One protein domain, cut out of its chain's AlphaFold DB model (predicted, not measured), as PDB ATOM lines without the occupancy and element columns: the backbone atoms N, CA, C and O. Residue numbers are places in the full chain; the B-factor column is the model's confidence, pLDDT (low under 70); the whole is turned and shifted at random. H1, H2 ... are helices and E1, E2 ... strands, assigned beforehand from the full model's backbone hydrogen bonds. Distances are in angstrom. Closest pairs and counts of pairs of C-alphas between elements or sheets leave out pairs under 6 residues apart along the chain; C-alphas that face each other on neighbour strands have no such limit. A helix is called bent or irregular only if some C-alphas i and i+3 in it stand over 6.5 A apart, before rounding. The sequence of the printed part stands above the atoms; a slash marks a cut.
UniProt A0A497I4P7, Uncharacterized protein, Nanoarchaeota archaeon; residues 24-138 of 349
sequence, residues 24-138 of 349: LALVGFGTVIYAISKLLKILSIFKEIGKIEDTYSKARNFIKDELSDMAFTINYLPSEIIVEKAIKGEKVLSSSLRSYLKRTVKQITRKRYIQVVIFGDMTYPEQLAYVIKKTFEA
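Overview. This is residues 24 to 138 of the 349 residues of an uncharacterized protein of Nanoarchaeota archaeon (UniProt A0A497I4P7). A small ribbon of two parallel strands, E1 and E2, lies between helix H4 on one side and helix H5 on the other, while the very long helix H2 passes along the E1 edge with its residues 45 to 60. Residues 25 to 31, of which 25 to 27 belong to H1 and 29 to 31 to H2, and residues 34 to 40 of H2 stick out from this body as a long arm, and H3 turns the chain back at the far end of H2. The printed part has 115 residues, with five named helices and two named strands in the order H1 H2 H3 E1 H4 E2 H5, and its class is mostly helix. It is loose, with a radius of gyration of the C-alphas of 17.4 A, and only just elongated, spanning 64 by 32 by 24 A.

Along the chain. Strand E1, residues 80 to 86, begins at C-alpha 80 (21.251, -2.665, 10.246) and is 19.8 A long; strand E2, residues 113 to 119, is 19.6 A long. Helix H2, residues 29 to 66, runs 54.7 A from C-alpha 29 at (10.814, -39.314, -6.621). H4 has residues 96 to 109 and is 19.8 A long. H5, residues 124 to 138, is 21.2 A long and ends at C-alpha 138 (25.635, 5.415, 0.858). The short helices are H1, residues 24 to 27, 5.4 A, and H3, residues 68 to 76, 14.2 A; H3 is irregular, with C-alphas 69 and 72 8.2 A apart.

Arrangement. E1 and E2 are parallel neighbours at 25 degrees, with N 82 and O 114 2.8 A apart and N 116 and O 82 2.9 A apart, both within hydrogen-bond range. E1, H4 and E2 form a strand-helix-strand unit, two parallel strands joined through a helix, with a right-handed crossover. The closest C-alphas of H4 and E1 are those of Ser 99 and Ile 82, 6.8 A; of H5 and E2, Gln 127 and Ile 118, 6.3 A; of H2 and E1, Ser 57 and Glu 80, 5.9 A. H5 touches H2 with residues 127 to 132 alone, closest at the C-alphas of Leu 128 and Ile 52, 6.3 A, the same way at a steep tilt of 54 degrees. H2 touches H3 with residues 60 to 64 alone, closest at the C-alphas of Lys 64 and Ile 74, 6.5 A, opposite ways at a steep tilt of 53 degrees. H1 and H2 are close but not clearly touching; H4 and H5 are apart. Each O i to N i+4 pair is within hydrogen-bond range in H2, H4 and H5, but 2 of 5 in H3, beside 4 of 6 O i to N i+3 pairs; H1 is too short for an O i to N i+4 pair.

Size, cuts and confidence. The C-alphas of Ala 25 and Asp 69, the two farthest apart, are 64.2 A apart. The printed part has no cut and no long link. Mean pLDDT of the printed part is 77.5, and residues 24 to 27, 67 to 70 and 87 to 111 are under 70.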
ATOM      1  N   LEU A  24       5.318 -39.973  -3.162       66.06
ATOM      2  CA  LEU A  24       6.568 -39.965  -3.932       66.06
ATOM      3  C   LEU A  24       6.399 -40.587  -5.327       66.06
ATOM      4  O   LEU A  24       7.023 -40.122  -6.279       66.06
ATOM      5  N   ALA A  25       5.560 -41.615  -5.463       66.00
ATOM      6  CA  ALA A  25       5.235 -42.243  -6.740       66.00
ATOM      7  C   ALA A  25       4.327 -41.355  -7.611       66.00
ATOM      8  O   ALA A  25       4.537 -41.293  -8.820       66.00
ATOM      9  N   LEU A  26       3.370 -40.640  -7.006       68.38
ATOM     10  CA  LEU A  26       2.441 -39.729  -7.691       68.38
ATOM     11  C   LEU A  26       3.141 -38.465  -8.217       68.38
ATOM     12  O   LEU A  26       2.908 -38.043  -9.345       68.38
ATOM     13  N   VAL A  27       4.002 -37.856  -7.398       69.62
ATOM     14  CA  VAL A  27       4.720 -36.615  -7.739       69.62
ATOM     15  C   VAL A  27       6.010 -36.907  -8.514       69.62
ATOM     16  O   VAL A  27       6.510 -36.041  -9.228       69.62
ATOM     17  N   GLY A  28       6.538 -38.128  -8.405       76.31
ATOM     18  CA  GLY A  28       7.837 -38.542  -8.922       76.31
ATOM     19  C   GLY A  28       8.953 -38.308  -7.900       76.31
ATOM     20  O   GLY A  28       9.170 -37.197  -7.412       76.31
ATOM     21  N   PHE A  29       9.715 -39.361  -7.593       73.06
ATOM     22  CA  PHE A  29      10.814 -39.314  -6.621       73.06
ATOM     23  C   PHE A  29      11.883 -38.267  -6.992       73.06
ATOM     24  O   PHE A  29      12.375 -37.540  -6.129       73.06
ATOM     25  N   GLY A  30      12.185 -38.122  -8.289       70.75
ATOM     26  CA  GLY A  30      13.119 -37.108  -8.794       70.75
ATOM     27  C   GLY A  30      12.641 -35.671  -8.566       70.75
ATOM     28  O   GLY A  30      13.442 -34.798  -8.243       70.75
ATOM     29  N   THR A  31      11.334 -35.429  -8.654       77.00
ATOM     30  CA  THR A  31      10.693 -34.125  -8.441       77.00
ATOM     31  C   THR A  31      10.732 -33.726  -6.970       77.00
ATOM     32  O   THR A  31      11.014 -32.571  -6.650       77.00
ATOM     33  N   VAL A  32      10.537 -34.688  -6.062       75.75
ATOM     34  CA  VAL A  32      10.650 -34.457  -4.614       75.75
ATOM     35  C   VAL A  32      12.105 -34.235  -4.193       75.75
ATOM     36  O   VAL A  32      12.375 -33.282  -3.465       75.75
ATOM     37  N   ILE A  33      13.063 -35.017  -4.708       77.12
ATOM     38  CA  ILE A  33      14.497 -34.759  -4.480       77.12
ATOM     39  C   ILE A  33      14.894 -33.380  -5.010       77.12
ATOM     40  O   ILE A  33      15.577 -32.628  -4.315       77.12
ATOM     41  N   TYR A  34      14.448 -33.017  -6.214       76.19
ATOM     42  CA  TYR A  34      14.719 -31.705  -6.789       76.19
ATOM     43  C   TYR A  34      14.152 -30.581  -5.913       76.19
ATOM     44  O   TYR A  34      14.883 -29.647  -5.576       76.19
ATOM     45  N   ALA A  35      12.899 -30.701  -5.462       74.94
ATOM     46  CA  ALA A  35      12.264 -29.735  -4.567       74.94
ATOM     47  C   ALA A  35      13.011 -29.593  -3.230       74.94
ATOM     48  O   ALA A  35      13.304 -28.471  -2.816       74.94
ATOM     49  N   ILE A  36      13.396 -30.707  -2.596       78.12
ATOM     50  CA  ILE A  36      14.185 -30.706  -1.353       78.12
ATOM     51  C   ILE A  36      15.556 -30.064  -1.589       78.12
ATOM     52  O   ILE A  36      15.970 -29.201  -0.817       78.12
ATOM     53  N   SER A  37      16.246 -30.415  -2.678       75.81
ATOM     54  CA  SER A  37      17.556 -29.841  -3.008       75.81
ATOM     55  C   SER A  37      17.482 -28.326  -3.233       75.81
ATOM     56  O   SER A  37      18.355 -27.585  -2.780       75.81
ATOM     57  N   LYS A  38      16.407 -27.842  -3.869       75.75
ATOM     58  CA  LYS A  38      16.155 -26.416  -4.084       75.75
ATOM     59  C   LYS A  38      15.855 -25.706  -2.763       75.75
ATOM     60  O   LYS A  38      16.393 -24.630  -2.520       75.75
ATOM     61  N   LEU A  39      15.064 -26.327  -1.890       74.81
ATOM     62  CA  LEU A  39      14.736 -25.793  -0.569       74.81
ATOM     63  C   LEU A  39      15.978 -25.707   0.332       74.81
ATOM     64  O   LEU A  39      16.209 -24.674   0.956       74.81
ATOM     65  N   LEU A  40      16.834 -26.733   0.329       76.00
ATOM     66  CA  LEU A  40      18.113 -26.723   1.047       76.00
ATOM     67  C   LEU A  40      19.061 -25.632   0.531       76.00
ATOM     68  O   LEU A  40      19.668 -24.924   1.336       76.00
ATOM     69  N   LYS A  41      19.154 -25.437  -0.793       75.81
ATOM     70  CA  LYS A  41      19.930 -24.332  -1.385       75.81
ATOM     71  C   LYS A  41      19.417 -22.966  -0.922       75.81
ATOM     72  O   LYS A  41      20.211 -22.120  -0.524       75.81
ATOM     73  N   ILE A  42      18.099 -22.768  -0.916       73.44
ATOM     74  CA  ILE A  42      17.467 -21.529  -0.441       73.44
ATOM     75  C   ILE A  42      17.784 -21.284   1.045       73.44
ATOM     76  O   ILE A  42      18.186 -20.182   1.414       73.44
ATOM     77  N   LEU A  43      17.667 -22.311   1.894       76.88
ATOM     78  CA  LEU A  43      18.008 -22.215   3.318       76.88
ATOM     79  C   LEU A  43      19.485 -21.868   3.539       76.88
ATOM     80  O   LEU A  43      19.802 -21.037   4.391       76.88
ATOM     81  N   SER A  44      20.387 -22.468   2.760       78.69
ATOM     82  CA  SER A  44      21.819 -22.170   2.816       78.69
ATOM     83  C   SER A  44      22.106 -20.706   2.469       78.69
ATOM     84  O   SER A  44      22.781 -20.028   3.245       78.69
ATOM     85  N   ILE A  45      21.512 -20.188   1.390       76.19
ATOM     86  CA  ILE A  45      21.631 -18.775   0.998       76.19
ATOM     87  C   ILE A  45      21.098 -17.855   2.102       76.19
ATOM     88  O   ILE A  45      21.718 -16.846   2.434       76.19
ATOM     89  N   PHE A  46      19.971 -18.203   2.728       77.25
ATOM     90  CA  PHE A  46      19.432 -17.410   3.830       77.25
ATOM     91  C   PHE A  46      20.341 -17.378   5.055       77.25
ATOM     92  O   PHE A  46      20.428 -16.331   5.707       77.25
ATOM     93  N   LYS A  47      20.998 -18.495   5.374       83.06
ATOM     94  CA  LYS A  47      21.960 -18.564   6.474       83.06
ATOM     95  C   LYS A  47      23.188 -17.701   6.182       83.06
ATOM     96  O   LYS A  47      23.618 -16.961   7.059       83.06
ATOM     97  N   GLU A  48      23.702 -17.749   4.956       83.38
ATOM     98  CA  GLU A  48      24.844 -16.946   4.501       83.38
ATOM     99  C   GLU A  48      24.543 -15.441   4.565       83.38
ATOM    100  O   GLU A  48      25.254 -14.701   5.239       83.38
ATOM    101  N   ILE A  49      23.422 -15.005   3.977       84.75
ATOM    102  CA  ILE A  49      22.937 -13.616   4.052       84.75
ATOM    103  C   ILE A  49      22.775 -13.173   5.510       84.75
ATOM    104  O   ILE A  49      23.217 -12.092   5.889       84.75
ATOM    105  N   GLY A  50      22.146 -14.015   6.340       84.69
ATOM    106  CA  GLY A  50      21.951 -13.722   7.760       84.69
ATOM    107  C   GLY A  50      23.269 -13.547   8.510       84.69
ATOM    108  O   GLY A  50      23.375 -12.640   9.327       84.69
ATOM    109  N   LYS A  51      24.280 -14.361   8.188       89.62
ATOM    110  CA  LYS A  51      25.621 -14.239   8.762       89.62
ATOM    111  C   LYS A  51      26.261 -12.895   8.408       89.62
ATOM    112  O   LYS A  51      26.827 -12.269   9.287       89.62
ATOM    113  N   ILE A  52      26.152 -12.430   7.162       89.38
ATOM    114  CA  ILE A  52      26.720 -11.135   6.737       89.38
ATOM    115  C   ILE A  52      26.052  -9.968   7.468       89.38
ATOM    116  O   ILE A  52      26.736  -9.092   7.994       89.38
ATOM    117  N   GLU A  53      24.716  -9.966   7.522       89.81
ATOM    118  CA  GLU A  53      23.947  -8.936   8.232       89.81
ATOM    119  C   GLU A  53      24.314  -8.884   9.727       89.81
ATOM    120  O   GLU A  53      24.474  -7.797  10.288       89.81
ATOM    121  N   ASP A  54      24.470 -10.052  10.359       91.44
ATOM    122  CA  ASP A  54      24.860 -10.189  11.765       91.44
ATOM    123  C   ASP A  54      26.304  -9.722  12.000       91.44
ATOM    124  O   ASP A  54      26.537  -8.894  12.878       91.44
ATOM    125  N   THR A  55      27.256 -10.167  11.170       91.50
ATOM    126  CA  THR A  55      28.664  -9.744  11.236       91.50
ATOM    127  C   THR A  55      28.792  -8.229  11.128       91.50
ATOM    128  O   THR A  55      29.442  -7.619  11.973       91.50
ATOM    129  N   TYR A  56      28.131  -7.603  10.147       91.81
ATOM    130  CA  TYR A  56      28.136  -6.145  10.010       91.81
ATOM    131  C   TYR A  56      27.580  -5.454  11.261       91.81
ATOM    132  O   TYR A  56      28.185  -4.514  11.772       91.81
ATOM    133  N   SER A  57      26.433  -5.919  11.767       89.50
ATOM    134  CA  SER A  57      25.764  -5.278  12.907       89.50
ATOM    135  C   SER A  57      26.610  -5.381  14.178       89.50
ATOM    136  O   SER A  57      26.745  -4.404  14.912       89.50
ATOM    137  N   LYS A  58      27.232  -6.545  14.405       90.56
ATOM    138  CA  LYS A  58      28.171  -6.768  15.508       90.56
ATOM    139  C   LYS A  58      29.414  -5.899  15.377       90.56
ATOM    140  O   LYS A  58      29.754  -5.227  16.341       90.56
ATOM    141  N   ALA A  59      30.032  -5.856  14.196       88.75
ATOM    142  CA  ALA A  59      31.212  -5.032  13.944       88.75
ATOM    143  C   ALA A  59      30.918  -3.548  14.178       88.75
ATOM    144  O   ALA A  59      31.652  -2.872  14.888       88.75
ATOM    145  N   ARG A  60      29.788  -3.048  13.673       89.31
ATOM    146  CA  ARG A  60      29.376  -1.661  13.902       89.31
ATOM    147  C   ARG A  60      29.184  -1.350  15.385       89.31
ATOM    148  O   ARG A  60      29.618  -0.291  15.822       89.31
ATOM    149  N   ASN A  61      28.498  -2.216  16.130       87.56
ATOM    150  CA  ASN A  61      28.261  -1.987  17.556       87.56
ATOM    151  C   ASN A  61      29.569  -2.056  18.348       87.56
ATOM    152  O   ASN A  61      29.825  -1.158  19.132       87.56
ATOM    153  N   PHE A  62      30.428  -3.033  18.049       85.69
ATOM    154  CA  PHE A  62      31.761  -3.135  18.639       85.69
ATOM    155  C   PHE A  62      32.559  -1.840  18.462       85.69
ATOM    156  O   PHE A  62      33.011  -1.251  19.434       85.69
ATOM    157  N   ILE A  63      32.663  -1.335  17.230       84.19
ATOM    158  CA  ILE A  63      33.421  -0.108  16.960       84.19
ATOM    159  C   ILE A  63      32.737   1.110  17.605       84.19
ATOM    160  O   ILE A  63      33.420   2.006  18.088       84.19
ATOM    161  N   LYS A  64      31.398   1.150  17.647       82.94
ATOM    162  CA  LYS A  64      30.667   2.228  18.326       82.94
ATOM    163  C   LYS A  64      30.974   2.274  19.828       82.94
ATOM    164  O   LYS A  64      31.082   3.366  20.375       82.94
ATOM    165  N   ASP A  65      31.069   1.114  20.466       79.38
ATOM    166  CA  ASP A  65      31.214   1.007  21.917       79.38
ATOM    167  C   ASP A  65      32.686   1.146  22.358       79.38
ATOM    168  O   ASP A  65      32.950   1.685  23.430       79.38
ATOM    169  N   GLU A  66      33.642   0.730  21.518       74.44
ATOM    170  CA  GLU A  66      35.062   0.606  21.888       74.44
ATOM    171  C   GLU A  66      35.997   1.652  21.242       74.44
ATOM    172  O   GLU A  66      37.124   1.825  21.704       74.44
ATOM    173  N   LEU A  67      35.596   2.350  20.166       67.19
ATOM    174  CA  LEU A  67      36.530   3.163  19.366       67.19
ATOM    175  C   LEU A  67      36.065   4.606  19.129       67.19
ATOM    176  O   LEU A  67      35.122   4.884  18.387       67.19
ATOM    177  N   SER A  68      36.831   5.556  19.675       62.69
ATOM    178  CA  SER A  68      36.583   7.000  19.553       62.69
ATOM    179  C   SER A  68      36.993   7.613  18.206       62.69
ATOM    180  O   SER A  68      36.515   8.690  17.847       62.69
ATOM    181  N   ASP A  69      37.872   6.946  17.453       58.78
ATOM    182  CA  ASP A  69      38.596   7.529  16.305       58.78
ATOM    183  C   ASP A  69      37.785   7.578  15.000       58.78
ATOM    184  O   ASP A  69      38.214   8.168  14.007       58.78
ATOM    185  N   MET A  70      36.621   6.933  14.982       64.75
ATOM    186  CA  MET A  70      35.652   6.964  13.880       64.75
ATOM    187  C   MET A  70      34.263   7.393  14.363       64.75
ATOM    188  O   MET A  70      33.267   7.177  13.664       64.75
ATOM    189  N   ALA A  71      34.180   7.946  15.577       70.75
ATOM    190  CA  ALA A  71      32.922   8.163  16.267       70.75
ATOM    191  C   ALA A  71      31.940   8.967  15.407       70.75
ATOM    192  O   ALA A  71      30.797   8.540  15.241       70.75
ATOM    193  N   PHE A  72      32.390  10.048  14.750       81.38
ATOM    194  CA  PHE A  72      31.512  10.863  13.916       81.38
ATOM    195  C   PHE A  72      30.940  10.046  12.758       81.38
ATOM    196  O   PHE A  72      29.720   9.968  12.614       81.38
ATOM    197  N   THR A  73      31.787   9.398  11.955       84.50
ATOM    198  CA  THR A  73      31.343   8.619  10.792       84.50
ATOM    199  C   THR A  73      30.455   7.429  11.174       84.50
ATOM    200  O   THR A  73      29.439   7.194  10.509       84.50
ATOM    201  N   ILE A  74      30.769   6.707  12.256       82.94
ATOM    202  CA  ILE A  74      30.003   5.529  12.708       82.94
ATOM    203  C   ILE A  74      28.554   5.881  13.044       82.94
ATOM    204  O   ILE A  74      27.647   5.087  12.771       82.94
ATOM    205  N   ASN A  75      28.292   7.077  13.572       79.88
ATOM    206  CA  ASN A  75      26.925   7.505  13.891       79.88
ATOM    207  C   ASN A  75      26.018   7.577  12.671       79.88
ATOM    208  O   ASN A  75      24.809   7.359  12.774       79.88
ATOM    209  N   TYR A  76      26.597   7.857  11.506       83.94
ATOM    210  CA  TYR A  76      25.853   7.905  10.257       83.94
ATOM    211  C   TYR A  76      25.710   6.525   9.607       83.94
ATOM    212  O   TYR A  76      24.829   6.361   8.761       83.94
ATOM    213  N   LEU A  77      26.504   5.523  10.012       87.25
ATOM    214  CA  LEU A  77      26.331   4.151   9.541       87.25
ATOM    215  C   LEU A  77      24.973   3.600   9.998       87.25
ATOM    216  O   LEU A  77      24.628   3.726  11.181       87.25
ATOM    217  N   PRO A  78      24.202   2.944   9.110       85.88
ATOM    218  CA  PRO A  78      22.937   2.328   9.488       85.88
ATOM    219  C   PRO A  78      23.189   1.239  10.531       85.88
ATOM    220  O   PRO A  78      24.135   0.461  10.410       85.88
ATOM    221  N   SER A  79      22.327   1.160  11.543       83.81
ATOM    222  CA  SER A  79      22.429   0.126  12.579       83.81
ATOM    223  C   SER A  79      22.196  -1.278  12.034       83.81
ATOM    224  O   SER A  79      22.634  -2.248  12.640       83.81
ATOM    225  N   GLU A  80      21.525  -1.393  10.888       83.44
ATOM    226  CA  GLU A  80      21.251  -2.665  10.246       83.44
ATOM    227  C   GLU A  80      21.313  -2.542   8.721       83.44
ATOM    228  O   GLU A  80      20.898  -1.543   8.133       83.44
ATOM    229  N   ILE A  81      21.717  -3.621   8.063       86.00
ATOM    230  CA  ILE A  81      21.656  -3.770   6.606       86.00
ATOM    231  C   ILE A  81      20.633  -4.844   6.223       86.00
ATOM    232  O   ILE A  81      20.202  -5.651   7.053       86.00
ATOM    233  N   ILE A  82      20.178  -4.807   4.974       83.38
ATOM    234  CA  ILE A  82      19.392  -5.868   4.345       83.38
ATOM    235  C   ILE A  82      20.184  -6.337   3.136       83.38
ATOM    236  O   ILE A  82      20.355  -5.578   2.183       83.38
ATOM    237  N   VAL A  83      20.665  -7.574   3.177       81.62
ATOM    238  CA  VAL A  83      21.462  -8.136   2.084       81.62
ATOM    239  C   VAL A  83      20.584  -9.031   1.212       81.62
ATOM    240  O   VAL A  83      19.830  -9.867   1.710       81.62
ATOM    241  N   GLU A  84      20.670  -8.848  -0.101       82.06
ATOM    242  CA  GLU A  84      19.969  -9.644  -1.110       82.06
ATOM    243  C   GLU A  84      20.990 -10.294  -2.036       82.06
ATOM    244  O   GLU A  84      21.933  -9.635  -2.458       82.06
ATOM    245  N   LYS A  85      20.813 -11.573  -2.381       79.12
ATOM    246  CA  LYS A  85      21.745 -12.294  -3.257       79.12
ATOM    247  C   LYS A  85      21.145 -12.464  -4.652       79.12
ATOM    248  O   LYS A  85      20.050 -13.013  -4.806       79.12
ATOM    249  N   ALA A  86      21.864 -11.980  -5.663       76.44
ATOM    250  CA  ALA A  86      21.553 -12.189  -7.071       76.44
ATOM    251  C   ALA A  86      22.227 -13.480  -7.561       76.44
ATOM    252  O   ALA A  86      23.449 -13.614  -7.492       76.44
ATOM    253  N   ILE A  87      21.440 -14.444  -8.045       66.19
ATOM    254  CA  ILE A  87      21.947 -15.733  -8.540       66.19
ATOM    255  C   ILE A  87      22.218 -15.619 -10.046       66.19
ATOM    256  O   ILE A  87      21.351 -15.213 -10.817       66.19
ATOM    257  N   LYS A  88      23.430 -15.983 -10.483       60.72
ATOM    258  CA  LYS A  88      23.834 -15.933 -11.897       60.72
ATOM    259  C   LYS A  88      22.888 -16.766 -12.773       60.72
ATOM    260  O   LYS A  88      22.658 -17.938 -12.491       60.72
ATOM    261  N   GLY A  89      22.381 -16.168 -13.854       51.41
ATOM    262  CA  GLY A  89      21.502 -16.831 -14.829       51.41
ATOM    263  C   GLY A  89      20.008 -16.824 -14.479       51.41
ATOM    264  O   GLY A  89      19.196 -17.190 -15.324       51.41
ATOM    265  N   GLU A  90      19.624 -16.346 -13.294       52.34
ATOM    266  CA  GLU A  90      18.225 -16.197 -12.893       52.34
ATOM    267  C   GLU A  90      17.904 -14.711 -12.649       52.34
ATOM    268  O   GLU A  90      18.612 -14.020 -11.923       52.34
ATOM    269  N   LYS A  91      16.792 -14.196 -13.202       43.28
ATOM    270  CA  LYS A  91      16.261 -12.847 -12.870       43.28
ATOM    271  C   LYS A  91      15.752 -12.739 -11.419       43.28
ATOM    272  O   LYS A  91      15.145 -11.738 -11.044       43.28
ATOM    273  N   VAL A  92      15.926 -13.786 -10.618       50.16
ATOM    274  CA  VAL A  92      15.272 -13.960  -9.327       50.16
ATOM    275  C   VAL A  92      16.245 -13.577  -8.214       50.16
ATOM    276  O   VAL A  92      17.256 -14.238  -7.994       50.16
ATOM    277  N   LEU A  93      15.916 -12.508  -7.485       54.84
ATOM    278  CA  LEU A  93      16.523 -12.205  -6.189       54.84
ATOM    279  C   LEU A  93      16.065 -13.281  -5.202       54.84
ATOM    280  O   LEU A  93      14.862 -13.441  -4.975       54.84
ATOM    281  N   SER A  94      17.001 -14.014  -4.599       52.53
ATOM    282  CA  SER A  94      16.693 -15.198  -3.780       52.53
ATOM    283  C   SER A  94      15.898 -14.897  -2.496       52.53
ATOM    284  O   SER A  94      15.556 -15.818  -1.757       52.53
ATOM    285  N   SER A  95      15.611 -13.623  -2.194       55.03
ATOM    286  CA  SER A  95      15.016 -13.191  -0.927       55.03
ATOM    287  C   SER A  95      13.952 -12.095  -1.034       55.03
ATOM    288  O   SER A  95      13.729 -11.417  -0.035       55.03
ATOM    289  N   SER A  96      13.261 -11.914  -2.169       58.97
ATOM    290  CA  SER A  96      12.245 -10.847  -2.307       58.97
ATOM    291  C   SER A  96      11.233 -10.823  -1.147       58.97
ATOM    292  O   SER A  96      10.960  -9.761  -0.595       58.97
ATOM    293  N   LEU A  97      10.767 -11.995  -0.696       55.84
ATOM    294  CA  LEU A  97       9.804 -12.130   0.404       55.84
ATOM    295  C   LEU A  97      10.406 -11.827   1.791       55.84
ATOM    296  O   LEU A  97       9.792 -11.129   2.594       55.84
ATOM    297  N   ARG A  98      11.625 -12.309   2.079       66.62
ATOM    298  CA  ARG A  98      12.339 -12.027   3.346       66.62
ATOM    299  C   ARG A  98      12.705 -10.551   3.441       66.62
ATOM    300  O   ARG A  98      12.539  -9.947   4.498       66.62
ATOM    301  N   SER A  99      13.199  -9.980   2.349       64.12
ATOM    302  CA  SER A  99      13.496  -8.558   2.248       64.12
ATOM    303  C   SER A  99      12.239  -7.730   2.438       64.12
ATOM    304  O   SER A  99      12.267  -6.783   3.211       64.12
ATOM    305  N   TYR A 100      11.128  -8.113   1.804       63.22
ATOM    306  CA  TYR A 100       9.839  -7.453   1.984       63.22
ATOM    307  C   TYR A 100       9.385  -7.482   3.450       63.22
ATOM    308  O   TYR A 100       9.152  -6.426   4.028       63.22
ATOM    309  N   LEU A 101       9.382  -8.654   4.096       60.25
ATOM    310  CA  LEU A 101       9.028  -8.790   5.515       60.25
ATOM    311  C   LEU A 101       9.937  -7.955   6.425       60.25
ATOM    312  O   LEU A 101       9.454  -7.234   7.297       60.25
ATOM    313  N   LYS A 102      11.256  -7.996   6.200       69.81
ATOM    314  CA  LYS A 102      12.203  -7.157   6.943       69.81
ATOM    315  C   LYS A 102      11.946  -5.672   6.711       69.81
ATOM    316  O   LYS A 102      12.012  -4.914   7.668       69.81
ATOM    317  N   ARG A 103      11.634  -5.242   5.486       66.00
ATOM    318  CA  ARG A 103      11.293  -3.840   5.187       66.00
ATOM    319  C   ARG A 103      10.057  -3.406   5.962       66.00
ATOM    320  O   ARG A 103      10.105  -2.356   6.591       66.00
ATOM    321  N   THR A 104       9.004  -4.223   5.981       63.22
ATOM    322  CA  THR A 104       7.774  -3.930   6.728       63.22
ATOM    323  C   THR A 104       8.056  -3.787   8.221       63.22
ATOM    324  O   THR A 104       7.696  -2.779   8.821       63.22
ATOM    325  N   VAL A 105       8.784  -4.738   8.816       68.31
ATOM    326  CA  VAL A 105       9.170  -4.666  10.236       68.31
ATOM    327  C   VAL A 105      10.040  -3.435  10.506       68.31
ATOM    328  O   VAL A 105       9.811  -2.708  11.471       68.31
ATOM    329  N   LYS A 106      11.009  -3.137   9.634       65.94
ATOM    330  CA  LYS A 106      11.922  -2.007   9.839       65.94
ATOM    331  C   LYS A 106      11.243  -0.650   9.680       65.94
ATOM    332  O   LYS A 106      11.517   0.237  10.485       65.94
ATOM    333  N   GLN A 107      10.325  -0.507   8.723       63.62
ATOM    334  CA  GLN A 107       9.480   0.683   8.574       63.62
ATOM    335  C   GLN A 107       8.670   0.954   9.846       63.62
ATOM    336  O   GLN A 107       8.599   2.099  10.286       63.62
ATOM    337  N   ILE A 108       8.144  -0.096  10.483       64.62
ATOM    338  CA  ILE A 108       7.426   0.013  11.762       64.62
ATOM    339  C   ILE A 108       8.372   0.464  12.887       64.62
ATOM    340  O   ILE A 108       8.022   1.335  13.677       64.62
ATOM    341  N   THR A 109       9.600  -0.062  12.936       63.16
ATOM    342  CA  THR A 109      10.590   0.297  13.975       63.16
ATOM    343  C   THR A 109      11.331   1.623  13.742       63.16
ATOM    344  O   THR A 109      12.147   2.005  14.578       63.16
ATOM    345  N   ARG A 110      11.101   2.320  12.614       62.97
ATOM    346  CA  ARG A 110      11.791   3.566  12.201       62.97
ATOM    347  C   ARG A 110      13.332   3.509  12.213       62.97
ATOM    348  O   ARG A 110      13.990   4.548  12.225       62.97
ATOM    349  N   LYS A 111      13.937   2.318  12.187       69.38
ATOM    350  CA  LYS A 111      15.399   2.171  12.132       69.38
ATOM    351  C   LYS A 111      15.925   2.491  10.732       69.38
ATOM    352  O   LYS A 111      15.350   2.052   9.737       69.38
ATOM    353  N   ARG A 112      17.054   3.206  10.650       71.00
ATOM    354  CA  ARG A 112      17.778   3.423   9.385       71.00
ATOM    355  C   ARG A 112      18.357   2.095   8.900       71.00
ATOM    356  O   ARG A 112      19.046   1.415   9.658       71.00
ATOM    357  N   TYR A 113      18.098   1.743   7.644       79.00
ATOM    358  CA  TYR A 113      18.665   0.556   7.013       79.00
ATOM    359  C   TYR A 113      19.075   0.836   5.572       79.00
ATOM    360  O   TYR A 113      18.525   1.725   4.925       79.00
ATOM    361  N   ILE A 114      20.022   0.042   5.074       82.38
ATOM    362  CA  ILE A 114      20.461   0.071   3.676       82.38
ATOM    363  C   ILE A 114      20.257  -1.308   3.067       82.38
ATOM    364  O   ILE A 114      20.525  -2.325   3.707       82.38
ATOM    365  N   GLN A 115      19.763  -1.334   1.833       81.38
ATOM    366  CA  GLN A 115      19.659  -2.550   1.041       81.38
ATOM    367  C   GLN A 115      20.909  -2.699   0.175       81.38
ATOM    368  O   GLN A 115      21.260  -1.785  -0.569       81.38
ATOM    369  N   VAL A 116      21.560  -3.858   0.250       83.44
ATOM    370  CA  VAL A 116      22.741  -4.181  -0.556       83.44
ATOM    371  C   VAL A 116      22.479  -5.460  -1.334       83.44
ATOM    372  O   VAL A 116      22.157  -6.494  -0.752       83.44
ATOM    373  N   VAL A 117      22.630  -5.394  -2.655       83.94
ATOM    374  CA  VAL A 117      22.548  -6.571  -3.526       83.94
ATOM    375  C   VAL A 117      23.960  -7.096  -3.771       83.94
ATOM    376  O   VAL A 117      24.786  -6.379  -4.333       83.94
ATOM    377  N   ILE A 118      24.230  -8.329  -3.340       84.81
ATOM    378  CA  ILE A 118      25.487  -9.059  -3.550       84.81
ATOM    379  C   ILE A 118      25.344 -10.063  -4.695       84.81
ATOM    380  O   ILE A 118      24.259 -10.599  -4.944       84.81
ATOM    381  N   PHE A 119      26.448 -10.343  -5.385       81.88
ATOM    382  CA  PHE A 119      26.474 -11.309  -6.478       81.88
ATOM    383  C   PHE A 119      26.804 -12.713  -5.973       81.88
ATOM    384  O   PHE A 119      27.582 -12.899  -5.037       81.88
ATOM    385  N   GLY A 120      26.154 -13.716  -6.564       73.56
ATOM    386  CA  GLY A 120      26.210 -15.094  -6.088       73.56
ATOM    387  C   GLY A 120      27.542 -15.815  -6.284       73.56
ATOM    388  O   GLY A 120      27.750 -16.849  -5.658       73.56
ATOM    389  N   ASP A 121      28.402 -15.287  -7.147       81.38
ATOM    390  CA  ASP A 121      29.727 -15.798  -7.497       81.38
ATOM    391  C   ASP A 121      30.854 -15.281  -6.590       81.38
ATOM    392  O   ASP A 121      31.962 -15.804  -6.660       81.38
ATOM    393  N   MET A 122      30.567 -14.319  -5.712       87.75
ATOM    394  CA  MET A 122      31.521 -13.812  -4.727       87.75
ATOM    395  C   MET A 122      31.708 -14.798  -3.567       87.75
ATOM    396  O   MET A 122      30.740 -15.367  -3.048       87.75
ATOM    397  N   THR A 123      32.945 -14.941  -3.106       91.69
ATOM    398  CA  THR A 123      33.300 -15.597  -1.843       91.69
ATOM    399  C   THR A 123      32.763 -14.809  -0.642       91.69
ATOM    400  O   THR A 123      32.400 -13.638  -0.752       91.69
ATOM    401  N   TYR A 124      32.691 -15.433   0.538       90.94
ATOM    402  CA  TYR A 124      32.198 -14.750   1.742       90.94
ATOM    403  C   TYR A 124      33.003 -13.479   2.108       90.94
ATOM    404  O   TYR A 124      32.357 -12.456   2.352       90.94
ATOM    405  N   PRO A 125      34.355 -13.478   2.094       94.81
ATOM    406  CA  PRO A 125      35.141 -12.259   2.317       94.81
ATOM    407  C   PRO A 125      34.834 -11.150   1.305       94.81
ATOM    408  O   PRO A 125      34.632  -9.999   1.689       94.81
ATOM    409  N   GLU A 126      34.704 -11.487   0.018       94.88
ATOM    410  CA  GLU A 126      34.355 -10.519  -1.032       94.88
ATOM    411  C   GLU A 126      32.957  -9.926  -0.825       94.88
ATOM    412  O   GLU A 126      32.770  -8.714  -0.946       94.88
ATOM    413  N   GLN A 127      31.971 -10.757  -0.470       92.88
ATOM    414  CA  GLN A 127      30.618 -10.289  -0.165       92.88
ATOM    415  C   GLN A 127      30.621  -9.330   1.031       92.88
ATOM    416  O   GLN A 127      29.938  -8.304   0.995       92.88
ATOM    417  N   LEU A 128      31.383  -9.641   2.084       94.06
ATOM    418  CA  LEU A 128      31.470  -8.806   3.277       94.06
ATOM    419  C   LEU A 128      32.182  -7.476   2.988       94.06
ATOM    420  O   LEU A 128      31.641  -6.422   3.328       94.06
ATOM    421  N   ALA A 129      33.321  -7.506   2.288       96.00
ATOM    422  CA  ALA A 129      34.030  -6.306   1.835       96.00
ATOM    423  C   ALA A 129      33.118  -5.411   0.981       96.00
ATOM    424  O   ALA A 129      33.010  -4.205   1.218       96.00
ATOM    425  N   TYR A 130      32.391  -6.007   0.032       94.88
ATOM    426  CA  TYR A 130      31.446  -5.293  -0.820       94.88
ATOM    427  C   TYR A 130      30.314  -4.642  -0.015       94.88
ATOM    428  O   TYR A 130      29.966  -3.484  -0.251       94.88
ATOM    429  N   VAL A 131      29.749  -5.359   0.958       93.69
ATOM    430  CA  VAL A 131      28.686  -4.849   1.833       93.69
ATOM    431  C   VAL A 131      29.161  -3.672   2.683       93.69
ATOM    432  O   VAL A 131      28.466  -2.653   2.746       93.69
ATOM    433  N   ILE A 132      30.343  -3.772   3.294       94.75
ATOM    434  CA  ILE A 132      30.948  -2.677   4.065       94.75
ATOM    435  C   ILE A 132      31.126  -1.455   3.153       94.75
ATOM    436  O   ILE A 132      30.617  -0.374   3.455       94.75
ATOM    437  N   LYS A 133      31.733  -1.646   1.976       95.44
ATOM    438  CA  LYS A 133      31.968  -0.583   0.991       95.44
ATOM    439  C   LYS A 133      30.686   0.105   0.539       95.44
ATOM    440  O   LYS A 133      30.622   1.332   0.497       95.44
ATOM    441  N   LYS A 134      29.636  -0.664   0.238       93.88
ATOM    442  CA  LYS A 134      28.328  -0.114  -0.152       93.88
ATOM    443  C   LYS A 134      27.649   0.652   0.968       93.88
ATOM    444  O   LYS A 134      26.960   1.636   0.700       93.88
ATOM    445  N   THR A 135      27.878   0.245   2.208       92.50
ATOM    446  CA  THR A 135      27.375   0.967   3.372       92.50
ATOM    447  C   THR A 135      28.046   2.338   3.491       92.50
ATOM    448  O   THR A 135      27.348   3.345   3.601       92.50
ATOM    449  N   PHE A 136      29.377   2.406   3.386       93.94
ATOM    450  CA  PHE A 136      30.098   3.685   3.390       93.94
ATOM    451  C   PHE A 136      29.761   4.558   2.177       93.94
ATOM    452  O   PHE A 136      29.554   5.759   2.332       93.94
ATOM    453  N   GLU A 137      29.622   3.972   0.982       93.25
ATOM    454  CA  GLU A 137      29.244   4.708  -0.232       93.25
ATOM    455  C   GLU A 137      27.898   5.434  -0.083       93.25
ATOM    456  O   GLU A 137      27.742   6.557  -0.560       93.25
ATOM    457  N   ALA A 138      26.936   4.814   0.597       89.00
ATOM    458  CA  ALA A 138      25.635   5.415   0.858       89.00
ATOM    459  C   ALA A 138      25.672   6.496   1.954       89.00
ATOM    460  O   ALA A 138      24.869   7.427   1.935       89.00
TER     461      ALA A 138